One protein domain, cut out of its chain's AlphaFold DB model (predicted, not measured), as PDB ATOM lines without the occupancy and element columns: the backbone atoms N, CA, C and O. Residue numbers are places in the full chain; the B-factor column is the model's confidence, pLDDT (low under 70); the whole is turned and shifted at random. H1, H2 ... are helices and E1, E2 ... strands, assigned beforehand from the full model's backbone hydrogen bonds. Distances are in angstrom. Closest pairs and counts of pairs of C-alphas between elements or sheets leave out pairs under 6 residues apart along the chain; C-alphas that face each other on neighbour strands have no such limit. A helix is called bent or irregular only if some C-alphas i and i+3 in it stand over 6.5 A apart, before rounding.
ATOM      1  N   ASP A  32      -9.765  41.682  19.719       88.75
ATOM      2  CA  ASP A  32     -11.183  41.684  19.339       88.75
ATOM      3  C   ASP A  32     -11.446  40.942  18.027       88.75
ATOM      4  O   ASP A  32     -12.459  40.243  17.906       88.75
ATOM      5  N   THR A  33     -10.528  41.031  17.060       90.31
ATOM      6  CA  THR A  33     -10.728  40.483  15.710       90.31
ATOM      7  C   THR A  33     -10.988  38.980  15.727       90.31
ATOM      8  O   THR A  33     -11.909  38.501  15.058       90.31
ATOM      9  N   PHE A  34     -10.234  38.217  16.528       89.19
ATOM     10  CA  PHE A  34     -10.464  36.777  16.640       89.19
ATOM     11  C   PHE A  34     -11.871  36.477  17.165       89.19
ATOM     12  O   PHE A  34     -12.602  35.698  16.552       89.19
ATOM     13  N   TYR A  35     -12.279  37.112  18.269       89.19
ATOM     14  CA  TYR A  35     -13.593  36.864  18.864       89.19
ATOM     15  C   TYR A  35     -14.740  37.320  17.967       89.19
ATOM     16  O   TYR A  35     -15.805  36.705  17.993       89.19
ATOM     17  N   TYR A  36     -14.539  38.367  17.169       93.19
ATOM     18  CA  TYR A  36     -15.513  38.816  16.184       93.19
ATOM     19  C   TYR A  36     -15.812  37.719  15.151       93.19
ATOM     20  O   TYR A  36     -16.955  37.267  15.051       93.19
ATOM     21  N   PHE A  37     -14.791  37.198  14.466       93.38
ATOM     22  CA  PHE A  37     -14.975  36.119  13.485       93.38
ATOM     23  C   PHE A  37     -15.383  34.789  14.131       93.38
ATOM     24  O   PHE A  37     -16.206  34.057  13.578       93.38
ATOM     25  N   ALA A  38     -14.871  34.487  15.325       90.69
ATOM     26  CA  ALA A  38     -15.269  33.318  16.104       90.69
ATOM     27  C   ALA A  38     -16.773  33.319  16.416       90.69
ATOM     28  O   ALA A  38     -17.431  32.293  16.264       90.69
ATOM     29  N   LYS A  39     -17.340  34.470  16.807       92.31
ATOM     30  CA  LYS A  39     -18.782  34.615  17.067       92.31
ATOM     31  C   LYS A  39     -19.613  34.419  15.801       92.31
ATOM     32  O   LYS A  39     -20.614  33.709  15.857       92.31
ATOM     33  N   GLN A  40     -19.182  34.983  14.670       94.69
ATOM     34  CA  GLN A  40     -19.848  34.748  13.384       94.69
ATOM     35  C   GLN A  40     -19.851  33.255  13.021       94.69
ATOM     36  O   GLN A  40     -20.887  32.698  12.654       94.69
ATOM     37  N   LEU A  41     -18.709  32.577  13.184       93.69
ATOM     38  CA  LEU A  41     -18.603  31.147  12.911       93.69
ATOM     39  C   LEU A  41     -19.441  30.305  13.884       93.69
ATOM     40  O   LEU A  41     -20.077  29.343  13.459       93.69
ATOM     41  N   ASN A  42     -19.487  30.671  15.168       92.75
ATOM     42  CA  ASN A  42     -20.349  30.015  16.152       92.75
ATOM     43  C   ASN A  42     -21.820  30.112  15.758       92.75
ATOM     44  O   ASN A  42     -22.515  29.101  15.812       92.75
ATOM     45  N   GLN A  43     -22.276  31.277  15.293       95.12
ATOM     46  CA  GLN A  43     -23.641  31.432  14.800       95.12
ATOM     47  C   GLN A  43     -23.909  30.526  13.591       95.12
ATOM     48  O   GLN A  43     -24.893  29.793  13.587       95.12
ATOM     49  N   ILE A  44     -23.001  30.487  12.609       96.44
ATOM     50  CA  ILE A  44     -23.107  29.579  11.451       96.44
ATOM     51  C   ILE A  44     -23.209  28.108  11.896       96.44
ATOM     52  O   ILE A  44     -24.007  27.341  11.349       96.44
ATOM     53  N   LYS A  45     -22.408  27.699  12.888       93.38
ATOM     54  CA  LYS A  45     -22.427  26.334  13.437       93.38
ATOM     55  C   LYS A  45     -23.730  26.038  14.181       93.38
ATOM     56  O   LYS A  45     -24.289  24.959  13.990       93.38
ATOM     57  N   GLU A  46     -24.217  26.981  14.985       94.31
ATOM     58  CA  GLU A  46     -25.498  26.890  15.691       94.31
ATOM     59  C   GLU A  46     -26.654  26.727  14.699       94.31
ATOM     60  O   GLU A  46     -27.402  25.750  14.781       94.31
ATOM     61  N   ASP A  47     -26.745  27.609  13.700       97.25
ATOM     62  CA  ASP A  47     -27.776  27.539  12.663       97.25
ATOM     63  C   ASP A  47     -27.733  26.198  11.925       97.25
ATOM     64  O   ASP A  47     -28.772  25.596  11.659       97.25
ATOM     65  N   TYR A  48     -26.535  25.699  11.593       96.75
ATOM     66  CA  TYR A  48     -26.386  24.426  10.889       96.75
ATOM     67  C   TYR A  48     -26.825  23.240  11.756       96.75
ATOM     68  O   TYR A  48     -27.483  22.315  11.263       96.75
ATOM     69  N   ALA A  49     -26.494  23.260  13.050       94.75
ATOM     70  CA  ALA A  49     -26.936  22.249  14.003       94.75
ATOM     71  C   ALA A  49     -28.469  22.247  14.148       94.75
ATOM     72  O   ALA A  49     -29.084  21.178  14.092       94.75
ATOM     73  N   VAL A  50     -29.087  23.428  14.246       97.19
ATOM     74  CA  VAL A  50     -30.547  23.599  14.300       97.19
ATOM     75  C   VAL A  50     -31.208  23.151  12.995       97.19
ATOM     76  O   VAL A  50     -32.154  22.366  13.031       97.19
ATOM     77  N   ALA A  51     -30.684  23.553  11.834       98.06
ATOM     78  CA  ALA A  51     -31.200  23.142  10.529       98.06
ATOM     79  C   ALA A  51     -31.171  21.614  10.369       98.06
ATOM     80  O   ALA A  51     -32.140  20.999   9.916       98.06
ATOM     81  N   ARG A  52     -30.076  20.976  10.804       95.75
ATOM     82  CA  ARG A  52     -29.926  19.516  10.822       95.75
ATOM     83  C   ARG A  52     -30.947  18.851  11.742       95.75
ATOM     84  O   ARG A  52     -31.545  17.853  11.340       95.75
ATOM     85  N   LEU A  53     -31.147  19.388  12.945       96.12
ATOM     86  CA  LEU A  53     -32.144  18.886  13.888       96.12
ATOM     87  C   LEU A  53     -33.556  18.996  13.304       96.12
ATOM     88  O   LEU A  53     -34.277  18.002  13.288       96.12
ATOM     89  N   ASN A  54     -33.916  20.162  12.766       97.94
ATOM     90  CA  ASN A  54     -35.216  20.420  12.148       97.94
ATOM     91  C   ASN A  54     -35.475  19.477  10.966       97.94
ATOM     92  O   ASN A  54     -36.561  18.904  10.861       97.94
ATOM     93  N   LEU A  55     -34.465  19.249  10.114       97.81
ATOM     94  CA  LEU A  55     -34.567  18.292   9.015       97.81
ATOM     95  C   LEU A  55     -34.867  16.893   9.555       97.81
ATOM     96  O   LEU A  55     -35.839  16.287   9.130       97.81
ATOM     97  N   VAL A  56     -34.100  16.391  10.523       96.12
ATOM     98  CA  VAL A  56     -34.343  15.063  11.112       96.12
ATOM     99  C   VAL A  56     -35.739  14.997  11.737       96.12
ATOM    100  O   VAL A  56     -36.530  14.123  11.398       96.12
ATOM    101  N   GLN A  57     -36.091  15.953  12.593       96.50
ATOM    102  CA  GLN A  57     -37.388  15.993  13.269       96.50
ATOM    103  C   GLN A  57     -38.575  16.038  12.298       96.50
ATOM    104  O   GLN A  57     -39.619  15.465  12.598       96.50
ATOM    105  N   SER A  58     -38.413  16.651  11.122       96.81
ATOM    106  CA  SER A  58     -39.452  16.661  10.089       96.81
ATOM    107  C   SER A  58     -39.728  15.287   9.465       96.81
ATOM    108  O   SER A  58     -40.808  15.085   8.920       96.81
ATOM    109  N   GLN A  59     -38.790  14.337   9.560       95.00
ATOM    110  CA  GLN A  59     -38.888  13.024   8.909       95.00
ATOM    111  C   GLN A  59     -39.315  11.896   9.854       95.00
ATOM    112  O   GLN A  59     -39.839  10.876   9.409       95.00
ATOM    113  N   TYR A  60     -39.120  12.060  11.164       93.81
ATOM    114  CA  TYR A  60     -39.442  11.025  12.147       93.81
ATOM    115  C   TYR A  60     -40.714  11.366  12.915       93.81
ATOM    116  O   TYR A  60     -40.795  12.398  13.577       93.81
ATOM    117  N   LYS A  61     -41.694  10.457  12.871       90.75
ATOM    118  CA  LYS A  61     -42.967  10.622  13.579       90.75
ATOM    119  C   LYS A  61     -42.753  10.709  15.085       90.75
ATOM    120  O   LYS A  61     -42.113   9.846  15.685       90.75
ATOM    121  N   GLN A  62     -43.361  11.714  15.701       92.38
ATOM    122  CA  GLN A  62     -43.349  11.909  17.143       92.38
ATOM    123  C   GLN A  62     -44.758  12.216  17.635       92.38
ATOM    124  O   GLN A  62     -45.402  13.168  17.194       92.38
ATOM    125  N   LYS A  63     -45.213  11.462  18.641       93.69
ATOM    126  CA  LYS A  63     -46.545  11.650  19.238       93.69
ATOM    127  C   LYS A  63     -46.763  13.086  19.732       93.69
ATOM    128  O   LYS A  63     -47.873  13.605  19.649       93.69
ATOM    129  N   ALA A  64     -45.711  13.735  20.234       93.62
ATOM    130  CA  ALA A  64     -45.762  15.134  20.651       93.62
ATOM    131  C   ALA A  64     -46.102  16.075  19.482       93.62
ATOM    132  O   ALA A  64     -46.987  16.918  19.621       93.62
ATOM    133  N   PHE A  65     -45.473  15.894  18.317       94.31
ATOM    134  CA  PHE A  65     -45.726  16.721  17.134       94.31
ATOM    135  C   PHE A  65     -47.122  16.490  16.562       94.31
ATOM    136  O   PHE A  65     -47.800  17.450  16.196       94.31
ATOM    137  N   ASP A  66     -47.604  15.247  16.562       91.75
ATOM    138  CA  ASP A  66     -48.983  14.943  16.165       91.75
ATOM    139  C   ASP A  66     -49.984  15.648  17.087       91.75
ATOM    140  O   ASP A  66     -50.956  16.248  16.628       91.75
ATOM    141  N   ASN A  67     -49.737  15.606  18.399       92.19
ATOM    142  CA  ASN A  67     -50.595  16.242  19.393       92.19
ATOM    143  C   ASN A  67     -50.621  17.766  19.245       92.19
ATOM    144  O   ASN A  67     -51.689  18.360  19.374       92.19
ATOM    145  N   ILE A  68     -49.476  18.402  18.988       92.62
ATOM    146  CA  ILE A  68     -49.413  19.854  18.776       92.62
ATOM    147  C   ILE A  68     -50.070  20.224  17.439       92.62
ATOM    148  O   ILE A  68     -50.865  21.162  17.392       92.62
ATOM    149  N   SER A  69     -49.825  19.453  16.375       90.62
ATOM    150  CA  SER A  69     -50.451  19.684  15.065       90.62
ATOM    151  C   SER A  69     -51.977  19.612  15.158       90.62
ATOM    152  O   SER A  69     -52.658  20.489  14.643       90.62
ATOM    153  N   LYS A  70     -52.528  18.641  15.903       89.06
ATOM    154  CA  LYS A  70     -53.980  18.502  16.148       89.06
ATOM    155  C   LYS A  70     -54.597  19.648  16.954       89.06
ATOM    156  O   LYS A  70     -55.811  19.820  16.926       89.06
ATOM    157  N   ARG A  71     -53.788  20.409  17.697       91.75
ATOM    158  CA  ARG A  71     -54.231  21.590  18.460       91.75
ATOM    159  C   ARG A  71     -54.216  22.869  17.626       91.75
ATOM    160  O   ARG A  71     -54.649  23.904  18.121       91.75
ATOM    161  N   THR A  72     -53.734  22.801  16.386       89.00
ATOM    162  CA  THR A  72     -53.736  23.919  15.443       89.00
ATOM    163  C   THR A  72     -54.775  23.655  14.361       89.00
ATOM    164  O   THR A  72     -54.744  22.622  13.698       89.00
ATOM    165  N   SER A  73     -55.718  24.577  14.181       88.12
ATOM    166  CA  SER A  73     -56.738  24.458  13.139       88.12
ATOM    167  C   SER A  73     -56.218  25.023  11.820       88.12
ATOM    168  O   SER A  73     -55.918  26.211  11.725       88.12
ATOM    169  N   TYR A  74     -56.152  24.177  10.795       87.75
ATOM    170  CA  TYR A  74     -55.887  24.577   9.414       87.75
ATOM    171  C   TYR A  74     -57.166  24.413   8.591       87.75
ATOM    172  O   TYR A  74     -57.928  23.470   8.809       87.75
ATOM    173  N   VAL A  75     -57.417  25.324   7.649       85.56
ATOM    174  CA  VAL A  75     -58.545  25.180   6.721       85.56
ATOM    175  C   VAL A  75     -58.228  24.042   5.755       85.56
ATOM    176  O   VAL A  75     -57.228  24.102   5.044       85.56
ATOM    177  N   TYR A  76     -59.074  23.013   5.729       78.62
ATOM    178  CA  TYR A  76     -58.959  21.937   4.750       78.62
ATOM    179  C   TYR A  76     -59.601  22.379   3.435       78.62
ATOM    180  O   TYR A  76     -60.823  22.466   3.334       78.62
ATOM    181  N   ALA A  77     -58.771  22.676   2.437       80.12
ATOM    182  CA  ALA A  77     -59.218  23.169   1.136       80.12
ATOM    183  C   ALA A  77     -59.632  22.051   0.155       80.12
ATOM    184  O   ALA A  77     -59.871  22.337  -1.013       80.12
ATOM    185  N   LEU A  78     -59.742  20.793   0.620       78.12
ATOM    186  CA  LEU A  78     -60.048  19.603  -0.201       78.12
ATOM    187  C   LEU A  78     -59.063  19.382  -1.364       78.12
ATOM    188  O   LEU A  78     -59.379  18.706  -2.337       78.12
ATOM    189  N   ASP A  79     -57.860  19.933  -1.242       77.69
ATOM    190  CA  ASP A  79     -56.818  19.955  -2.268       77.69
ATOM    191  C   ASP A  79     -55.612  19.080  -1.904       77.69
ATOM    192  O   ASP A  79     -54.602  19.110  -2.590       77.69
ATOM    193  N   TYR A  80     -55.700  18.309  -0.815       81.69
ATOM    194  CA  TYR A  80     -54.598  17.500  -0.276       81.69
ATOM    195  C   TYR A  80     -53.347  18.305   0.120       81.69
ATOM    196  O   TYR A  80     -52.263  17.735   0.280       81.69
ATOM    197  N   SER A  81     -53.493  19.613   0.352       88.62
ATOM    198  CA  SER A  81     -52.432  20.419   0.946       88.62
ATOM    199  C   SER A  81     -52.108  19.955   2.369       88.62
ATOM    200  O   SER A  81     -52.977  19.656   3.194       88.62
ATOM    201  N   GLN A  82     -50.816  19.889   2.671       89.38
ATOM    202  CA  GLN A  82     -50.292  19.419   3.940       89.38
ATOM    203  C   GLN A  82     -49.886  20.598   4.829       89.38
ATOM    204  O   GLN A  82     -48.906  21.308   4.581       89.38
ATOM    205  N   PHE A  83     -50.616  20.756   5.933       91.25
ATOM    206  CA  PHE A  83     -50.277  21.666   7.021       91.25
ATOM    207  C   PHE A  83     -50.160  20.886   8.327       91.25
ATOM    208  O   PHE A  83     -51.129  20.315   8.820       91.25
ATOM    209  N   ASN A  84     -48.949  20.834   8.871       93.06
ATOM    210  CA  ASN A  84     -48.630  20.216  10.153       93.06
ATOM    211  C   ASN A  84     -47.215  20.640  10.585       93.06
ATOM    212  O   ASN A  84     -46.487  21.289   9.822       93.06
ATOM    213  N   LEU A  85     -46.811  20.259  11.800       95.31
ATOM    214  CA  LEU A  85     -45.478  20.580  12.312       95.31
ATOM    215  C   LEU A  85     -44.338  19.990  11.480       95.31
ATOM    216  O   LEU A  85     -43.320  20.656  11.343       95.31
ATOM    217  N   TYR A  86     -44.490  18.798  10.904       96.25
ATOM    218  CA  TYR A  86     -43.432  18.167  10.107       96.25
ATOM    219  C   TYR A  86     -43.099  19.002   8.866       96.25
ATOM    220  O   TYR A  86     -41.937  19.320   8.626       96.25
ATOM    221  N   ILE A  87     -44.123  19.462   8.142       95.56
ATOM    222  CA  ILE A  87     -43.952  20.386   7.013       95.56
ATOM    223  C   ILE A  87     -43.367  21.724   7.472       95.56
ATOM    224  O   ILE A  87     -42.509  22.289   6.793       95.56
ATOM    225  N   GLY A  88     -43.794  22.231   8.632       96.00
ATOM    226  CA  GLY A  88     -43.216  23.436   9.231       96.00
ATOM    227  C   GLY A  88     -41.715  23.296   9.502       96.00
ATOM    228  O   GLY A  88     -40.939  24.154   9.086       96.00
ATOM    229  N   LEU A  89     -41.303  22.195  10.133       97.88
ATOM    230  CA  LEU A  89     -39.909  21.880  10.448       97.88
ATOM    231  C   LEU A  89     -39.062  21.703   9.185       97.88
ATOM    232  O   LEU A  89     -37.962  22.245   9.121       97.88
ATOM    233  N   LEU A  90     -39.588  21.031   8.153       98.12
ATOM    234  CA  LEU A  90     -38.898  20.877   6.871       98.12
ATOM    235  C   LEU A  90     -38.648  22.237   6.198       98.12
ATOM    236  O   LEU A  90     -37.531  22.538   5.778       98.12
ATOM    237  N   LYS A  91     -39.671  23.102   6.160       97.88
ATOM    238  CA  LYS A  91     -39.546  24.472   5.635       97.88
ATOM    239  C   LYS A  91     -38.567  25.316   6.452       97.88
ATOM    240  O   LYS A  91     -37.862  26.143   5.877       97.88
ATOM    241  N   SER A  92     -38.532  25.149   7.774       98.06
ATOM    242  CA  SER A  92     -37.562  25.830   8.637       98.06
ATOM    243  C   SER A  92     -36.141  25.362   8.349       98.06
ATOM    244  O   SER A  92     -35.305  26.204   8.049       98.06
ATOM    245  N   ALA A  93     -35.899  24.050   8.279       98.50
ATOM    246  CA  ALA A  93     -34.594  23.496   7.921       98.50
ATOM    247  C   ALA A  93     -34.072  24.043   6.582       98.50
ATOM    248  O   ALA A  93     -32.915  24.445   6.490       98.50
ATOM    249  N   PHE A  94     -34.937  24.129   5.563       98.44
ATOM    250  CA  PHE A  94     -34.586  24.741   4.279       98.44
ATOM    251  C   PHE A  94     -34.179  26.216   4.427       98.44
ATOM    252  O   PHE A  94     -33.157  26.641   3.888       98.44
ATOM    253  N   LYS A  95     -34.983  27.021   5.137       98.00
ATOM    254  CA  LYS A  95     -34.699  28.453   5.331       98.00
ATOM    255  C   LYS A  95     -33.401  28.667   6.100       98.00
ATOM    256  O   LYS A  95     -32.628  29.532   5.696       98.00
ATOM    257  N   ASP A  96     -33.175  27.895   7.158       98.00
ATOM    258  CA  ASP A  96     -31.982  27.986   7.999       98.00
ATOM    259  C   ASP A  96     -30.733  27.633   7.182       98.00
ATOM    260  O   ASP A  96     -29.781  28.411   7.155       98.00
ATOM    261  N   ALA A  97     -30.780  26.547   6.399       98.19
ATOM    262  CA  ALA A  97     -29.704  26.164   5.485       98.19
ATOM    263  C   ALA A  97     -29.363  27.274   4.476       98.19
ATOM    264  O   ALA A  97     -28.197  27.609   4.283       98.19
ATOM    265  N   PHE A  98     -30.376  27.898   3.864       97.81
ATOM    266  CA  PHE A  98     -30.147  28.996   2.924       97.81
ATOM    267  C   PHE A  98     -29.566  30.238   3.618       97.81
ATOM    268  O   PHE A  98     -28.633  30.847   3.104       97.81
ATOM    269  N   ASN A  99     -30.093  30.604   4.792       96.88
ATOM    270  CA  ASN A  99     -29.622  31.757   5.566       96.88
ATOM    271  C   ASN A  99     -28.138  31.630   5.944       96.88
ATOM    272  O   ASN A  99     -27.441  32.640   6.027       96.88
ATOM    273  N   ILE A 100     -27.648  30.407   6.168       98.25
ATOM    274  CA  ILE A 100     -26.229  30.158   6.440       98.25
ATOM    275  C   ILE A 100     -25.355  30.592   5.262       98.25
ATOM    276  O   ILE A 100     -24.305  31.184   5.489       98.25
ATOM    277  N   LEU A 101     -25.777  30.356   4.014       97.75
ATOM    278  CA  LEU A 101     -25.025  30.824   2.846       97.75
ATOM    279  C   LEU A 101     -24.865  32.350   2.888       97.75
ATOM    280  O   LEU A 101     -23.752  32.850   2.741       97.75
ATOM    281  N   ASP A 102     -25.939  33.091   3.163       96.06
ATOM    282  CA  ASP A 102     -25.878  34.555   3.267       96.06
ATOM    283  C   ASP A 102     -24.953  35.015   4.411       96.06
ATOM    284  O   ASP A 102     -24.167  35.941   4.227       96.06
ATOM    285  N   LYS A 103     -24.944  34.311   5.552       96.94
ATOM    286  CA  LYS A 103     -23.987  34.563   6.649       96.94
ATOM    287  C   LYS A 103     -22.535  34.298   6.242       96.94
ATOM    288  O   LYS A 103     -21.652  35.047   6.642       96.94
ATOM    289  N   ILE A 104     -22.277  33.291   5.406       97.81
ATOM    290  CA  ILE A 104     -20.942  33.064   4.822       97.81
ATOM    291  C   ILE A 104     -20.534  34.258   3.943       97.81
ATOM    292  O   ILE A 104     -19.381  34.677   3.982       97.81
ATOM    293  N   ALA A 105     -21.460  34.840   3.176       96.62
ATOM    294  CA  ALA A 105     -21.165  36.020   2.362       96.62
ATOM    295  C   ALA A 105     -20.827  37.255   3.215       96.62
ATOM    296  O   ALA A 105     -19.894  37.981   2.876       96.62
ATOM    297  N   VAL A 106     -21.538  37.460   4.331       96.38
ATOM    298  CA  VAL A 106     -21.213  38.507   5.319       96.38
ATOM    299  C   VAL A 106     -19.825  38.271   5.916       96.38
ATOM    300  O   VAL A 106     -18.989  39.166   5.869       96.38
ATOM    301  N   PHE A 107     -19.521  37.040   6.335       96.94
ATOM    302  CA  PHE A 107     -18.195  36.695   6.850       96.94
ATOM    303  C   PHE A 107     -17.079  37.051   5.852       96.94
ATOM    304  O   PHE A 107     -16.066  37.633   6.233       96.94
ATOM    305  N   ILE A 108     -17.243  36.708   4.566       96.44
ATOM    306  CA  ILE A 108     -16.246  37.004   3.519       96.44
ATOM    307  C   ILE A 108     -16.089  38.516   3.319       96.44
ATOM    308  O   ILE A 108     -14.964  38.992   3.162       96.44
ATOM    309  N   ASN A 109     -17.198  39.264   3.328       95.69
ATOM    310  CA  ASN A 109     -17.177  40.722   3.239       95.69
ATOM    311  C   ASN A 109     -16.334  41.336   4.356       95.69
ATOM    312  O   ASN A 109     -15.486  42.182   4.076       95.69
ATOM    313  N   ASP A 110     -16.548  40.882   5.587       95.31
ATOM    314  CA  ASP A 110     -15.860  41.418   6.756       95.31
ATOM    315  C   ASP A 110     -14.389  40.990   6.768       95.31
ATOM    316  O   ASP A 110     -13.505  41.799   7.041       95.31
ATOM    317  N   TYR A 111     -14.104  39.736   6.400       95.38
ATOM    318  CA  TYR A 111     -12.743  39.198   6.360       95.38
ATOM    319  C   TYR A 111     -11.846  39.940   5.365       95.38
ATOM    320  O   TYR A 111     -10.701  40.265   5.682       95.38
ATOM    321  N   TYR A 112     -12.360  40.230   4.166       94.31
ATOM    322  CA  TYR A 112     -11.631  41.006   3.162       94.31
ATOM    323  C   TYR A 112     -11.825  42.523   3.290       94.31
ATOM    324  O   TYR A 112     -11.229  43.263   2.509       94.31
ATOM    325  N   ASN A 113     -12.625  42.990   4.255       93.62
ATOM    326  CA  ASN A 113     -13.019  44.389   4.408       93.62
ATOM    327  C   ASN A 113     -13.494  45.011   3.076       93.62
ATOM    328  O   ASN A 113     -12.982  46.034   2.626       93.62
ATOM    329  N   LEU A 114     -14.460  44.362   2.414       91.69
ATOM    330  CA  LEU A 114     -14.978  44.795   1.104       91.69
ATOM    331  C   LEU A 114     -15.924  46.009   1.188       91.69
ATOM    332  O   LEU A 114     -16.347  46.522   0.149       91.69
ATOM    333  N   GLU A 115     -16.272  46.444   2.403       91.06
ATOM    334  CA  GLU A 115     -17.109  47.617   2.702       91.06
ATOM    335  C   GLU A 115     -18.485  47.603   2.007       91.06
ATOM    336  O   GLU A 115     -19.093  48.646   1.731       91.06
ATOM    337  N   LEU A 116     -19.025  46.410   1.730       90.31
ATOM    338  CA  LEU A 116     -20.391  46.279   1.235       90.31
ATOM    339  C   LEU A 116     -21.373  46.545   2.373       90.31
ATOM    340  O   LEU A 116     -21.184  46.132   3.512       90.31
ATOM    341  N   LYS A 117     -22.468  47.238   2.051       86.94
ATOM    342  CA  LYS A 117     -23.539  47.488   3.019       86.94
ATOM    343  C   LYS A 117     -24.242  46.175   3.345       86.94
ATOM    344  O   LYS A 117     -24.776  45.559   2.424       86.94
ATOM    345  N   GLU A 118     -24.326  45.829   4.629       76.19
ATOM    346  CA  GLU A 118     -24.920  44.577   5.136       76.19
ATOM    347  C   GLU A 118     -26.256  44.215   4.473       76.19
ATOM    348  O   GLU A 118     -26.446  43.089   4.024       76.19
ATOM    349  N   ASN A 119     -27.151  45.194   4.298       78.94
ATOM    350  CA  ASN A 119     -28.478  44.990   3.699       78.94
ATOM    351  C   ASN A 119     -28.461  44.492   2.237       78.94
ATOM    352  O   ASN A 119     -29.512  44.150   1.702       78.94
ATOM    353  N   ASN A 120     -27.299  44.483   1.579       80.50
ATOM    354  CA  ASN A 120     -27.125  44.098   0.179       80.50
ATOM    355  C   ASN A 120     -26.166  42.904   0.004       80.50
ATOM    356  O   ASN A 120     -25.692  42.653  -1.113       80.50
ATOM    357  N   ILE A 121     -25.853  42.189   1.088       87.94
ATOM    358  CA  ILE A 121     -24.953  41.037   1.059       87.94
ATOM    359  C   ILE A 121     -25.786  39.757   1.043       87.94
ATOM    360  O   ILE A 121     -26.381  39.369   2.044       87.94
ATOM    361  N   TYR A 122     -25.799  39.088  -0.108       91.00
ATOM    362  CA  TYR A 122     -26.379  37.756  -0.255       91.00
ATOM    363  C   TYR A 122     -25.421  36.870  -1.034       91.00
ATOM    364  O   TYR A 122     -24.864  37.288  -2.055       91.00
ATOM    365  N   PHE A 123     -25.292  35.616  -0.615       93.25
ATOM    366  CA  PHE A 123     -24.368  34.667  -1.235       93.25
ATOM    367  C   PHE A 123     -24.700  34.422  -2.701       93.25
ATOM    368  O   PHE A 123     -23.827  34.274  -3.543       93.25
ATOM    369  N   VAL A 124     -25.985  34.400  -3.036       89.75
ATOM    370  CA  VAL A 124     -26.448  34.120  -4.400       89.75
ATOM    371  C   VAL A 124     -26.504  35.363  -5.291       89.75
ATOM    372  O   VAL A 124     -26.932  35.273  -6.443       89.75
ATOM    373  N   THR A 125     -26.110  36.529  -4.771       86.50
ATOM    374  CA  THR A 125     -26.037  37.775  -5.541       86.50
ATOM    375  C   THR A 125     -24.608  38.089  -5.941       86.50
ATOM    376  O   THR A 125     -23.658  37.754  -5.245       86.50
ATOM    377  N   ALA A 126     -24.462  38.780  -7.069       84.31
ATOM    378  CA  ALA A 126     -23.158  39.138  -7.607       84.31
ATOM    379  C   ALA A 126     -22.349  40.065  -6.683       84.31
ATOM    380  O   ALA A 126     -21.142  40.125  -6.838       84.31
ATOM    381  N   SER A 127     -22.967  40.763  -5.719       85.50
ATOM    382  CA  SER A 127     -22.314  41.819  -4.931       85.50
ATOM    383  C   SER A 127     -21.049  41.356  -4.207       85.50
ATOM    384  O   SER A 127     -20.044  42.067  -4.238       85.50
ATOM    385  N   ILE A 128     -21.069  40.165  -3.605       92.25
ATOM    386  CA  ILE A 128     -19.926  39.617  -2.863       92.25
ATOM    387  C   ILE A 128     -18.855  38.998  -3.780       92.25
ATOM    388  O   ILE A 128     -17.689  38.961  -3.410       92.25
ATOM    389  N   TRP A 129     -19.214  38.569  -4.995       94.38
ATOM    390  CA  TRP A 129     -18.307  37.844  -5.904       94.38
ATOM    391  C   TRP A 129     -17.750  38.700  -7.043       94.38
ATOM    392  O   TRP A 129     -16.653  38.453  -7.542       94.38
ATOM    393  N   GLU A 130     -18.514  39.695  -7.479       92.19
ATOM    394  CA  GLU A 130     -18.271  40.494  -8.673       92.19
ATOM    395  C   GLU A 130     -18.361  41.994  -8.353       92.19
ATOM    396  O   GLU A 130     -19.230  42.446  -7.605       92.19
ATOM    397  N   ASP A 131     -17.483  42.783  -8.973       89.69
ATOM    398  CA  ASP A 131     -17.589  44.239  -9.056       89.69
ATOM    399  C   ASP A 131     -17.738  44.639 -10.528       89.69
ATOM    400  O   ASP A 131     -16.932  44.263 -11.381       89.69
ATOM    401  N   LYS A 132     -18.814  45.365 -10.847       85.94
ATOM    402  CA  LYS A 132     -19.157  45.805 -12.217       85.94
ATOM    403  C   LYS A 132     -19.126  44.677 -13.269       85.94
ATOM    404  O   LYS A 132     -18.772  44.908 -14.422       85.94
ATOM    405  N   GLY A 133     -19.524  43.463 -12.878       85.44
ATOM    406  CA  GLY A 133     -19.615  42.291 -13.761       85.44
ATOM    407  C   GLY A 133     -18.302  41.528 -13.974       85.44
ATOM    408  O   GLY A 133     -18.290  40.555 -14.727       85.44
ATOM    409  N   ALA A 134     -17.214  41.935 -13.318       91.50
ATOM    410  CA  ALA A 134     -15.962  41.185 -13.264       91.50
ATOM    411  C   ALA A 134     -15.775  40.569 -11.874       91.50
ATOM    412  O   ALA A 134     -16.201  41.153 -10.882       91.50
ATOM    413  N   ILE A 135     -15.118  39.409 -11.790       93.62
ATOM    414  CA  ILE A 135     -14.778  38.779 -10.505       93.62
ATOM    415  C   ILE A 135     -13.932  39.759  -9.682       93.62
ATOM    416  O   ILE A 135     -13.005  40.377 -10.213       93.62
ATOM    417  N   ARG A 136     -14.248  39.900  -8.391       93.44
ATOM    418  CA  ARG A 136     -13.483  40.740  -7.463       93.44
ATOM    419  C   ARG A 136     -12.016  40.326  -7.425       93.44
ATOM    420  O   ARG A 136     -11.696  39.138  -7.438       93.44
ATOM    421  N   LYS A 137     -11.115  41.308  -7.360       93.69
ATOM    422  CA  LYS A 137      -9.665  41.061  -7.414       93.69
ATOM    423  C   LYS A 137      -9.176  40.296  -6.191       93.69
ATOM    424  O   LYS A 137      -8.282  39.474  -6.325       93.69
ATOM    425  N   GLU A 138      -9.789  40.541  -5.038       93.69
ATOM    426  CA  GLU A 138      -9.540  39.845  -3.775       93.69
ATOM    427  C   GLU A 138      -9.762  38.342  -3.942       93.69
ATOM    428  O   GLU A 138      -8.961  37.543  -3.477       93.69
ATOM    429  N   ILE A 139     -10.802  37.963  -4.690       93.19
ATOM    430  CA  ILE A 139     -11.108  36.567  -4.998       93.19
ATOM    431  C   ILE A 139     -10.154  36.057  -6.074       93.19
ATOM    432  O   ILE A 139      -9.467  35.066  -5.849       93.19
ATOM    433  N   LEU A 140     -10.079  36.738  -7.222       93.75
ATOM    434  CA  LEU A 140      -9.320  36.292  -8.395       93.75
ATOM    435  C   LEU A 140      -7.822  36.108  -8.112       93.75
ATOM    436  O   LEU A 140      -7.216  35.176  -8.630       93.75
ATOM    437  N   ASN A 141      -7.240  36.985  -7.296       94.25
ATOM    438  CA  ASN A 141      -5.821  36.956  -6.953       94.25
ATOM    439  C   ASN A 141      -5.550  36.207  -5.643       94.25
ATOM    440  O   ASN A 141      -4.406  36.176  -5.198       94.25
ATOM    441  N   SER A 142      -6.579  35.634  -5.004       94.25
ATOM    442  CA  SER A 142      -6.401  34.948  -3.724       94.25
ATOM    443  C   SER A 142      -5.478  33.744  -3.850       94.25
ATOM    444  O   SER A 142      -4.784  33.437  -2.894       94.25
ATOM    445  N   GLU A 143      -5.478  33.023  -4.977       94.56
ATOM    446  CA  GLU A 143      -4.872  31.682  -5.081       94.56
ATOM    447  C   GLU A 143      -5.380  30.740  -3.970       94.56
ATOM    448  O   GLU A 143      -4.649  29.913  -3.421       94.56
ATOM    449  N   ASN A 144      -6.638  30.907  -3.556       96.25
ATOM    450  CA  ASN A 144      -7.262  30.120  -2.502       96.25
ATOM    451  C   ASN A 144      -8.303  29.170  -3.092       96.25
ATOM    452  O   ASN A 144      -9.414  29.569  -3.435       96.25
ATOM    453  N   ILE A 145      -7.950  27.885  -3.174       96.44
ATOM    454  CA  ILE A 145      -8.806  26.850  -3.772       96.44
ATOM    455  C   ILE A 145     -10.165  26.760  -3.064       96.44
ATOM    456  O   ILE A 145     -11.183  26.541  -3.716       96.44
ATOM    457  N   SER A 146     -10.211  26.966  -1.745       97.00
ATOM    458  CA  SER A 146     -11.473  26.903  -0.997       97.00
ATOM    459  C   SER A 146     -12.358  28.122  -1.264       97.00
ATOM    460  O   SER A 146     -13.575  27.982  -1.374       97.00
ATOM    461  N   LEU A 147     -11.763  29.302  -1.461       96.94
ATOM    462  CA  LEU A 147     -12.504  30.482  -1.908       96.94
ATOM    463  C   LEU A 147     -13.025  30.318  -3.343       96.94
ATOM    464  O   LEU A 147     -14.163  30.684  -3.629       96.94
ATOM    465  N   TYR A 148     -12.238  29.703  -4.232       97.19
ATOM    466  CA  TYR A 148     -12.700  29.347  -5.578       97.19
ATOM    467  C   TYR A 148     -13.855  28.344  -5.543       97.19
ATOM    468  O   TYR A 148     -14.816  28.511  -6.288       97.19
ATOM    469  N   ALA A 149     -13.821  27.364  -4.638       97.69
ATOM    470  CA  ALA A 149     -14.925  26.426  -4.455       97.69
ATOM    471  C   ALA A 149     -16.217  27.133  -3.999       97.69
ATOM    472  O   ALA A 149     -17.295  26.829  -4.504       97.69
ATOM    473  N   LEU A 150     -16.123  28.119  -3.098       97.81
ATOM    474  CA  LEU A 150     -17.268  28.959  -2.720       97.81
ATOM    475  C   LEU A 150     -17.802  29.774  -3.906       97.81
ATOM    476  O   LEU A 150     -19.013  29.836  -4.120       97.81
ATOM    477  N   TYR A 151     -16.906  30.353  -4.708       96.75
ATOM    478  CA  TYR A 151     -17.284  31.063  -5.926       96.75
ATOM    479  C   TYR A 151     -17.962  30.137  -6.952       96.75
ATOM    480  O   TYR A 151     -18.935  30.539  -7.589       96.75
ATOM    481  N   ASP A 152     -17.522  28.885  -7.085       95.69
ATOM    482  CA  ASP A 152     -18.176  27.905  -7.956       95.69
ATOM    483  C   ASP A 152     -19.583  27.529  -7.465       95.69
ATOM    484  O   ASP A 152     -20.495  27.433  -8.289       95.69
ATOM    485  N   ILE A 153     -19.814  27.441  -6.146       96.50
ATOM    486  CA  ILE A 153     -21.179  27.309  -5.601       96.50
ATOM    487  C   ILE A 153     -22.037  28.503  -6.039       96.50
ATOM    488  O   ILE A 153     -23.160  28.324  -6.517       96.50
ATOM    489  N   TYR A 154     -21.525  29.732  -5.927       95.69
ATOM    490  CA  TYR A 154     -22.234  30.905  -6.443       95.69
ATOM    491  C   TYR A 154     -22.509  30.794  -7.948       95.69
ATOM    492  O   TYR A 154     -23.616  31.108  -8.393       95.69
ATOM    493  N   ARG A 155     -21.550  30.312  -8.745       94.56
ATOM    494  CA  ARG A 155     -21.758  30.097 -10.183       94.56
ATOM    495  C   ARG A 155     -22.851  29.077 -10.460       94.56
ATOM    496  O   ARG A 155     -23.608  29.285 -11.407       94.56
ATOM    497  N   ASP A 156     -23.000  28.044  -9.637       94.19
ATOM    498  CA  ASP A 156     -24.120  27.110  -9.743       94.19
ATOM    499  C   ASP A 156     -25.470  27.802  -9.476       94.19
ATOM    500  O   ASP A 156     -26.432  27.537 -10.200       94.19
ATOM    501  N   PHE A 157     -25.535  28.771  -8.554       93.69
ATOM    502  CA  PHE A 157     -26.717  29.625  -8.325       93.69
ATOM    503  C   PHE A 157     -26.954  30.706  -9.386       93.69
ATOM    504  O   PHE A 157     -28.100  31.136  -9.595       93.69
ATOM    505  N   LYS A 158     -25.883  31.202 -10.007       91.00
ATOM    506  CA  LYS A 158     -25.942  32.123 -11.147       91.00
ATOM    507  C   LYS A 158     -26.425  31.382 -12.392       91.00
ATOM    508  O   LYS A 158     -27.194  31.932 -13.175       91.00
ATOM    509  N   SER A 159     -25.992  30.135 -12.550       88.25
ATOM    510  CA  SER A 159     -26.515  29.199 -13.537       88.25
ATOM    511  C   SER A 159     -27.911  28.705 -13.137       88.25
ATOM    512  O   SER A 159     -28.347  28.850 -11.996       88.25
ATOM    513  N   ASN A 160     -28.620  28.060 -14.061       84.75
ATOM    514  CA  ASN A 160     -29.932  27.480 -13.759       84.75
ATOM    515  C   ASN A 160     -29.853  26.181 -12.920       84.75
ATOM    516  O   ASN A 160     -30.887  25.579 -12.648       84.75
ATOM    517  N   ARG A 161     -28.663  25.744 -12.472       89.06
ATOM    518  CA  ARG A 161     -28.479  24.492 -11.710       89.06
ATOM    519  C   ARG A 161     -29.150  24.512 -10.337       89.06
ATOM    520  O   ARG A 161     -29.715  23.504  -9.937       89.06
ATOM    521  N   CYS A 162     -29.146  25.651  -9.643       92.75
ATOM    522  CA  CYS A 162     -29.822  25.805  -8.346       92.75
ATOM    523  C   CYS A 162     -31.122  26.623  -8.451       92.75
ATOM    524  O   CYS A 162     -31.538  27.284  -7.493       92.75
ATOM    525  N   GLN A 163     -31.771  26.624  -9.620       91.31
ATOM    526  CA  GLN A 163     -32.968  27.435  -9.860       91.31
ATOM    527  C   GLN A 163     -34.142  27.033  -8.953       91.31
ATOM    528  O   GLN A 163     -34.792  27.922  -8.399       91.31
ATOM    529  N   LYS A 164     -34.376  25.730  -8.742       91.94
ATOM    530  CA  LYS A 164     -35.449  25.226  -7.866       91.94
ATOM    531  C   LYS A 164     -35.230  25.666  -6.412       91.94
ATOM    532  O   LYS A 164     -36.130  26.259  -5.822       91.94
ATOM    533  N   ILE A 165     -34.007  25.536  -5.886       94.75
ATOM    534  CA  ILE A 165     -33.619  26.067  -4.564       94.75
ATOM    535  C   ILE A 165     -33.951  27.566  -4.444       94.75
ATOM    536  O   ILE A 165     -34.579  27.988  -3.471       94.75
ATOM    537  N   LYS A 166     -33.589  28.389  -5.440       92.75
ATOM    538  CA  LYS A 166     -33.899  29.835  -5.430       92.75
ATOM    539  C   LYS A 166     -35.404  30.104  -5.432       92.75
ATOM    540  O   LYS A 166     -35.872  30.995  -4.724       92.75
ATOM    541  N   GLN A 167     -36.170  29.348  -6.217       92.00
ATOM    542  CA  GLN A 167     -37.628  29.475  -6.272       92.00
ATOM    543  C   GLN A 167     -38.273  29.117  -4.930       92.00
ATOM    544  O   GLN A 167     -39.067  29.908  -4.418       92.00
ATOM    545  N   ILE A 168     -37.874  27.993  -4.324       94.56
ATOM    546  CA  ILE A 168     -38.345  27.557  -3.003       94.56
ATOM    547  C   ILE A 168     -38.009  28.619  -1.951       94.56
ATOM    548  O   ILE A 168     -38.890  29.037  -1.200       94.56
ATOM    549  N   ARG A 169     -36.769  29.126  -1.932       93.75
ATOM    550  CA  ARG A 169     -36.347  30.191  -1.008       93.75
ATOM    551  C   ARG A 169     -37.231  31.432  -1.122       93.75
ATOM    552  O   ARG A 169     -37.728  31.925  -0.106       93.75
ATOM    553  N   ASN A 170     -37.446  31.921  -2.341       91.50
ATOM    554  CA  ASN A 170     -38.274  33.100  -2.587       91.50
ATOM    555  C   ASN A 170     -39.726  32.868  -2.150       91.50
ATOM    556  O   ASN A 170     -40.329  33.744  -1.524       91.50
ATOM    557  N   ALA A 171     -40.275  31.685  -2.438       92.94
ATOM    558  CA  ALA A 171     -41.626  31.312  -2.041       92.94
ATOM    559  C   ALA A 171     -41.782  31.233  -0.514       92.94
ATOM    560  O   ALA A 171     -42.767  31.740   0.014       92.94
ATOM    561  N   LEU A 172     -40.804  30.663   0.195       93.31
ATOM    562  CA  LEU A 172     -40.815  30.535   1.657       93.31
ATOM    563  C   LEU A 172     -40.603  31.852   2.406       93.31
ATOM    564  O   LEU A 172     -41.051  31.967   3.545       93.31
ATOM    565  N   THR A 173     -39.896  32.811   1.806       89.50
ATOM    566  CA  THR A 173     -39.485  34.049   2.494       89.50
ATOM    567  C   THR A 173     -40.437  35.206   2.222       89.50
ATOM    568  O   THR A 173     -40.746  35.978   3.124       89.50
ATOM    569  N   HIS A 174     -40.912  35.336   0.983       86.25
ATOM    570  CA  HIS A 174     -41.650  36.523   0.541       86.25
ATOM    571  C   HIS A 174     -43.065  36.223   0.050       86.25
ATOM    572  O   HIS A 174     -43.799  37.147  -0.294       86.25
ATOM    573  N   ARG A 175     -43.445  34.945  -0.058       86.12
ATOM    574  CA  ARG A 175     -44.739  34.529  -0.611       86.12
ATOM    575  C   ARG A 175     -45.292  33.340   0.178       86.12
ATOM    576  O   ARG A 175     -45.119  33.244   1.389       86.12
ATOM    577  N   ARG A 176     -46.000  32.452  -0.519       87.12
ATOM    578  CA  ARG A 176     -46.556  31.212   0.002       87.12
ATOM    579  C   ARG A 176     -45.930  30.036  -0.738       87.12
ATOM    580  O   ARG A 176     -45.791  30.084  -1.958       87.12
ATOM    581  N   LEU A 177     -45.597  28.987   0.008       91.31
ATOM    582  CA  LEU A 177     -45.277  27.671  -0.535       91.31
ATOM    583  C   LEU A 177     -46.234  26.659   0.096       91.31
ATOM    584  O   LEU A 177     -46.146  26.401   1.303       91.31
ATOM    585  N   ILE A 178     -47.168  26.138  -0.690       91.25
ATOM    586  CA  ILE A 178     -48.072  25.060  -0.294       91.25
ATOM    587  C   ILE A 178     -47.408  23.734  -0.638       91.25
ATOM    588  O   ILE A 178     -46.816  23.588  -1.703       91.25
ATOM    589  N   VAL A 179     -47.463  22.796   0.304       92.12
ATOM    590  CA  VAL A 179     -46.878  21.467   0.129       92.12
ATOM    591  C   VAL A 179     -48.006  20.473  -0.037       92.12
ATOM    592  O   VAL A 179     -48.971  20.543   0.721       92.12
ATOM    593  N   PHE A 180     -47.885  19.576  -1.004       90.06
ATOM    594  CA  PHE A 180     -48.873  18.545  -1.297       90.06
ATOM    595  C   PHE A 180     -48.284  17.161  -1.071       90.06
ATOM    596  O   PHE A 180     -47.067  16.972  -1.110       90.06
ATOM    597  N   ASP A 181     -49.167  16.198  -0.833       83.31
ATOM    598  CA  ASP A 181     -48.784  14.794  -0.755       83.31
ATOM    599  C   ASP A 181     -48.367  14.273  -2.139       83.31
ATOM    600  O   ASP A 181     -49.166  14.302  -3.086       83.31
ATOM    601  N   SER A 182     -47.125  13.795  -2.245       77.81
ATOM    602  CA  SER A 182     -46.524  13.308  -3.493       77.81
ATOM    603  C   SER A 182     -47.233  12.085  -4.079       77.81
ATOM    604  O   SER A 182     -47.161  11.856  -5.285       77.81
ATOM    605  N   LEU A 183     -47.952  11.309  -3.262       73.81
ATOM    606  CA  LEU A 183     -48.660  10.108  -3.709       73.81
ATOM    607  C   LEU A 183     -50.044  10.408  -4.286       73.81
ATOM    608  O   LEU A 183     -50.641   9.543  -4.927       73.81
ATOM    609  N   ILE A 184     -50.579  11.603  -4.024       68.75
ATOM    610  CA  ILE A 184     -51.977  11.939  -4.309       68.75
ATOM    611  C   ILE A 184     -52.085  13.006  -5.396       68.75
ATOM    612  O   ILE A 184     -53.010  12.961  -6.205       68.75
ATOM    613  N   THR A 185     -51.156  13.964  -5.428       66.31
ATOM    614  CA  THR A 185     -51.260  15.135  -6.307       66.31
ATOM    615  C   THR A 185     -50.054  15.233  -7.230       66.31
ATOM    616  O   THR A 185     -48.935  15.453  -6.777       66.31
ATOM    617  N   SER A 186     -50.286  15.134  -8.542       64.62
ATOM    618  CA  SER A 186     -49.302  15.548  -9.543       64.62
ATOM    619  C   SER A 186     -49.364  17.067  -9.703       64.62
ATOM    620  O   SER A 186     -50.367  17.594 -10.188       64.62
ATOM    621  N   ILE A 187     -48.315  17.770  -9.282       64.56
ATOM    622  CA  ILE A 187     -48.206  19.220  -9.467       64.56
ATOM    623  C   ILE A 187     -47.558  19.482 -10.824       64.56
ATOM    624  O   ILE A 187     -46.509  18.921 -11.133       64.56
ATOM    625  N   ASP A 188     -48.188  20.335 -11.628       64.00
ATOM    626  CA  ASP A 188     -47.557  20.888 -12.823       64.00
ATOM    627  C   ASP A 188     -46.603  22.018 -12.405       64.00
ATOM    628  O   ASP A 188     -47.025  23.112 -12.015       64.00
ATOM    629  N   ASP A 189     -45.306  21.717 -12.457       57.91
ATOM    630  CA  ASP A 189     -44.216  22.605 -12.050       57.91
ATOM    631  C   ASP A 189     -44.180  23.928 -12.848       57.91
ATOM    632  O   ASP A 189     -43.696  24.941 -12.327       57.91
ATOM    633  N   ASP A 190     -44.708  23.953 -14.080       55.16
ATOM    634  CA  ASP A 190     -44.721  25.151 -14.929       55.16
ATOM    635  C   ASP A 190     -45.931  26.060 -14.656       55.16
ATOM    636  O   ASP A 190     -45.849  27.283 -14.842       55.16
ATOM    637  N   ALA A 191     -47.036  25.493 -14.161       55.94
ATOM    638  CA  ALA A 191     -48.284  26.215 -13.928       55.94
ATOM    639  C   ALA A 191     -48.393  26.823 -12.517       55.94
ATOM    640  O   ALA A 191     -49.003  27.885 -12.370       55.94
ATOM    641  N   ASP A 192     -47.787  26.210 -11.487       62.94
ATOM    642  CA  ASP A 192     -48.023  26.616 -10.093       62.94
ATOM    643  C   ASP A 192     -46.747  26.746  -9.239       62.94
ATOM    644  O   ASP A 192     -46.426  25.931  -8.375       62.94
ATOM    645  N   LYS A 193     -46.023  27.860  -9.432       64.12
ATOM    646  CA  LYS A 193     -44.757  28.204  -8.737       64.12
ATOM    647  C   LYS A 193     -44.862  28.308  -7.205       64.12
ATOM    648  O   LYS A 193     -43.857  28.577  -6.542       64.12
ATOM    649  N   HIS A 194     -46.065  28.189  -6.649       75.62
ATOM    650  CA  HIS A 194     -46.345  28.260  -5.216       75.62
ATOM    651  C   HIS A 194     -46.679  26.908  -4.592       75.62
ATOM    652  O   HIS A 194     -46.880  26.857  -3.377       75.62
ATOM    653  N   ASN A 195     -46.664  25.840  -5.384       85.62
ATOM    654  CA  ASN A 195     -46.942  24.486  -4.944       85.62
ATOM    655  C   ASN A 195     -45.701  23.614  -5.137       85.62
ATOM    656  O   ASN A 195     -44.897  23.831  -6.041       85.62
ATOM    657  N   ILE A 196     -45.520  22.647  -4.248       90.06
ATOM    658  CA  ILE A 196     -44.441  21.666  -4.329       90.06
ATOM    659  C   ILE A 196     -44.903  20.376  -3.662       90.06
ATOM    660  O   ILE A 196     -45.645  20.423  -2.678       90.06
ATOM    661  N   ASP A 197     -44.495  19.224  -4.170       90.19
ATOM    662  CA  ASP A 197     -44.745  17.974  -3.467       90.19
ATOM    663  C   ASP A 197     -43.759  17.811  -2.295       90.19
ATOM    664  O   ASP A 197     -42.670  18.401  -2.258       90.19
ATOM    665  N   SER A 198     -44.164  17.040  -1.288       91.38
ATOM    666  CA  SER A 198     -43.372  16.826  -0.075       91.38
ATOM    667  C   SER A 198     -42.002  16.205  -0.351       91.38
ATOM    668  O   SER A 198     -41.034  16.561   0.328       91.38
ATOM    669  N   ASP A 199     -41.902  15.324  -1.348       92.12
ATOM    670  CA  ASP A 199     -40.673  14.591  -1.654       92.12
ATOM    671  C   ASP A 199     -39.664  15.488  -2.372       92.12
ATOM    672  O   ASP A 199     -38.493  15.508  -1.993       92.12
ATOM    673  N   THR A 200     -40.104  16.307  -3.328       93.38
ATOM    674  CA  THR A 200     -39.263  17.317  -3.979       93.38
ATOM    675  C   THR A 200     -38.786  18.355  -2.971       93.38
ATOM    676  O   THR A 200     -37.602  18.690  -2.957       93.38
ATOM    677  N   LEU A 201     -39.657  18.841  -2.072       95.81
ATOM    678  CA  LEU A 201     -39.218  19.761  -1.015       95.81
ATOM    679  C   LEU A 201     -38.150  19.112  -0.122       95.81
ATOM    680  O   LEU A 201     -37.159  19.761   0.220       95.81
ATOM    681  N   LEU A 202     -38.326  17.841   0.246       97.00
ATOM    682  CA  LEU A 202     -37.343  17.094   1.026       97.00
ATOM    683  C   LEU A 202     -36.017  16.937   0.274       97.00
ATOM    684  O   LEU A 202     -34.963  17.237   0.836       97.00
ATOM    685  N   GLN A 203     -36.059  16.504  -0.985       96.44
ATOM    686  CA  GLN A 203     -34.876  16.321  -1.825       96.44
ATOM    687  C   GLN A 203     -34.092  17.626  -1.975       96.44
ATOM    688  O   GLN A 203     -32.888  17.653  -1.712       96.44
ATOM    689  N   GLU A 204     -34.774  18.727  -2.289       97.25
ATOM    690  CA  GLU A 204     -34.148  20.043  -2.418       97.25
ATOM    691  C   GLU A 204     -33.597  20.555  -1.082       97.25
ATOM    692  O   GLU A 204     -32.527  21.165  -1.047       97.25
ATOM    693  N   THR A 205     -34.258  20.244   0.039       98.19
ATOM    694  CA  THR A 205     -33.732  20.555   1.377       98.19
ATOM    695  C   THR A 205     -32.458  19.763   1.672       98.19
ATOM    696  O   THR A 205     -31.483  20.329   2.162       98.19
ATOM    697  N   VAL A 206     -32.412  18.469   1.344       97.88
ATOM    698  CA  VAL A 206     -31.208  17.639   1.521       97.88
ATOM    699  C   VAL A 206     -30.070  18.120   0.617       97.88
ATOM    700  O   VAL A 206     -28.927  18.203   1.072       97.88
ATOM    701  N   ASN A 207     -30.367  18.469  -0.637       96.75
ATOM    702  CA  ASN A 207     -29.399  19.029  -1.579       96.75
ATOM    703  C   ASN A 207     -28.814  20.343  -1.047       96.75
ATOM    704  O   ASN A 207     -27.591  20.491  -0.980       96.75
ATOM    705  N   LEU A 208     -29.667  21.256  -0.576       97.88
ATOM    706  CA  LEU A 208     -29.240  22.511   0.033       97.88
ATOM    707  C   LEU A 208     -28.419  22.287   1.312       97.88
ATOM    708  O   LEU A 208     -27.401  22.948   1.499       97.88
ATOM    709  N   MET A 209     -28.792  21.335   2.170       97.75
ATOM    710  CA  MET A 209     -28.017  20.995   3.372       97.75
ATOM    711  C   MET A 209     -26.615  20.480   3.031       97.75
ATOM    712  O   MET A 209     -25.646  20.856   3.690       97.75
ATOM    713  N   ARG A 210     -26.478  19.652   1.987       95.94
ATOM    714  CA  ARG A 210     -25.170  19.179   1.495       95.94
ATOM    715  C   ARG A 210     -24.323  20.330   0.960       95.94
ATOM    716  O   ARG A 210     -23.143  20.415   1.292       95.94
ATOM    717  N   LEU A 211     -24.935  21.219   0.180       96.50
ATOM    718  CA  LEU A 211     -24.279  22.412  -0.352       96.50
ATOM    719  C   LEU A 211     -23.809  23.341   0.773       96.50
ATOM    720  O   LEU A 211     -22.669  23.790   0.774       96.50
ATOM    721  N   THR A 212     -24.663  23.555   1.772       97.50
ATOM    722  CA  THR A 212     -24.376  24.374   2.956       97.50
ATOM    723  C   THR A 212     -23.246  23.764   3.783       97.50
ATOM    724  O   THR A 212     -22.315  24.473   4.152       97.50
ATOM    725  N   LYS A 213     -23.254  22.440   4.006       95.56
ATOM    726  CA  LYS A 213     -22.136  21.730   4.649       95.56
ATOM    727  C   LYS A 213     -20.820  21.992   3.914       95.56
ATOM    728  O   LYS A 213     -19.819  22.310   4.554       95.56
ATOM    729  N   ALA A 214     -20.817  21.834   2.590       95.56
ATOM    730  CA  ALA A 214     -19.630  22.070   1.774       95.56
ATOM    731  C   ALA A 214     -19.167  23.530   1.878       95.56
ATOM    732  O   ALA A 214     -17.988  23.770   2.114       95.56
ATOM    733  N   ALA A 215     -20.090  24.493   1.813       97.62
ATOM    734  CA  ALA A 215     -19.785  25.912   1.949       97.62
ATOM    735  C   ALA A 215     -19.165  26.260   3.315       97.62
ATOM    736  O   ALA A 215     -18.171  26.979   3.360       97.62
ATOM    737  N   ILE A 216     -19.676  25.710   4.424       96.94
ATOM    738  CA  ILE A 216     -19.083  25.913   5.760       96.94
ATOM    739  C   ILE A 216     -17.646  25.374   5.804       96.94
ATOM    740  O   ILE A 216     -16.738  26.044   6.291       96.94
ATOM    741  N   ILE A 217     -17.424  24.174   5.263       94.25
ATOM    742  CA  ILE A 217     -16.088  23.567   5.177       94.25
ATOM    743  C   ILE A 217     -15.146  24.439   4.341       94.25
ATOM    744  O   ILE A 217     -14.011  24.696   4.750       94.25
ATOM    745  N   TYR A 218     -15.610  24.909   3.185       96.62
ATOM    746  CA  TYR A 218     -14.818  25.769   2.319       96.62
ATOM    747  C   TYR A 218     -14.519  27.112   2.975       96.62
ATOM    748  O   TYR A 218     -13.389  27.563   2.854       96.62
ATOM    749  N   LEU A 219     -15.451  27.709   3.726       97.12
ATOM    750  CA  LEU A 219     -15.206  28.935   4.492       97.12
ATOM    751  C   LEU A 219     -14.059  28.746   5.490       97.12
ATOM    752  O   LEU A 219     -13.132  29.550   5.531       97.12
ATOM    753  N   ILE A 220     -14.092  27.668   6.271       94.56
ATOM    754  CA  ILE A 220     -13.058  27.406   7.276       94.56
ATOM    755  C   ILE A 220     -11.691  27.211   6.607       94.56
ATOM    756  O   ILE A 220     -10.698  27.807   7.027       94.56
ATOM    757  N   ASN A 221     -11.636  26.395   5.551       94.00
ATOM    758  CA  ASN A 221     -10.395  26.146   4.821       94.00
ATOM    759  C   ASN A 221      -9.883  27.399   4.103       94.00
ATOM    760  O   ASN A 221      -8.671  27.595   4.017       94.00
ATOM    761  N   PHE A 222     -10.793  28.243   3.613       95.69
ATOM    762  CA  PHE A 222     -10.486  29.545   3.036       95.69
ATOM    763  C   PHE A 222      -9.717  30.396   4.046       95.69
ATOM    764  O   PHE A 222      -8.585  30.773   3.749       95.69
ATOM    765  N   VAL A 223     -10.277  30.608   5.240       95.50
ATOM    766  CA  VAL A 223      -9.637  31.415   6.287       95.50
ATOM    767  C   VAL A 223      -8.291  30.815   6.674       95.50
ATOM    768  O   VAL A 223      -7.283  31.510   6.633       95.50
ATOM    769  N   ASN A 224      -8.238  29.512   6.958       92.69
ATOM    770  CA  ASN A 224      -6.988  28.854   7.342       92.69
ATOM    771  C   ASN A 224      -5.896  29.022   6.272       92.69
ATOM    772  O   ASN A 224      -4.750  29.310   6.604       92.69
ATOM    773  N   THR A 225      -6.250  28.904   4.991       93.94
ATOM    774  CA  THR A 225      -5.305  29.070   3.877       93.94
ATOM    775  C   THR A 225      -4.810  30.514   3.750       93.94
ATOM    776  O   THR A 225      -3.622  30.732   3.516       93.94
ATOM    777  N   GLU A 226      -5.685  31.513   3.905       94.19
ATOM    778  CA  GLU A 226      -5.273  32.924   3.871       94.19
ATOM    779  C   GLU A 226      -4.361  33.277   5.049       94.19
ATOM    780  O   GLU A 226      -3.340  33.945   4.881       94.19
ATOM    781  N   GLU A 227      -4.675  32.777   6.240       92.12
ATOM    782  CA  GLU A 227      -3.874  33.008   7.441       92.12
ATOM    783  C   GLU A 227      -2.522  32.285   7.368       92.12
ATOM    784  O   GLU A 227      -1.495  32.850   7.737       92.12
ATOM    785  N   GLU A 228      -2.455  31.089   6.782       90.31
ATOM    786  CA  GLU A 228      -1.179  30.425   6.491       90.31
ATOM    787  C   GLU A 228      -0.305  31.212   5.504       90.31
ATOM    788  O   GLU A 228       0.923  31.232   5.642       90.31
TER     789      GLU A 228
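This is residues 32 to 228 of the 249 residues of the protein "HEPN_LA2681 domain-containing protein" of SAR324 cluster bacterium (UniProt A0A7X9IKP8). Three long helices, H1, H3 and H7, lie side by side as a bundle along the longest axis, and H5 and H6 pack on the side of H3 and H7 away from H1. H2 and a tiny parallel sheet, E1 beside E2, lie towards one end, H4 towards the other. The 197 printed residues, mostly helix by class, run H1 H2 H3 H4 H5 H6 E1 E2 H7. The whole is compact, radius of gyration of the C-alphas 18.9 A, yet elongated, spanning 57 by 36 by 26 A.

H1, residues 32 to 59, begins at C-alpha 32 (-11.183, 41.684, 19.339) and is 41.2 A long. H2 is residues 63 to 70; H3, residues 85 to 111, measures 38.1 A. H4 is residues 137 to 140, H5 145 to 158 and H6 160 to 174. H6 is irregular: C-alphas 161 and 164 are 8.0 A apart. E1 is residues 178 to 180 and E2 195 to 197. H7, residues 198 to 228, measures 44.8 A and ends at C-alpha 228 (-1.179, 30.425, 6.491).

The hub, H3, touches H1 at a shallow tilt of 20 degrees, opposite ways; their closest C-alphas are Ser 58 and Tyr 86, 4.3 A. It touches H7, the same way at 23 degrees, closest C-alphas Phe 94 and Thr 205, 5.2 A. H5 touches H7 with closest C-alphas Ser 146 and Tyr 218, 4.8 A. E1 and E2 are parallel neighbours, with N 180 and O 196 within hydrogen-bond range at 2.9 A. Every O i to N i+4 pair is within range in H2, H5 and H7, but 23 of 24 in H1, 21 of 23 in H3 and 9 of 11 in H6; H4 is too short for one.

The C-alphas of Leu 78 and Glu 228 are farthest apart, 60.2 A. The printed part has no cut. The links H2 to H3, H3 to H4 and E1 to E2 are long. Residues 184 to 193 have pLDDT under 70.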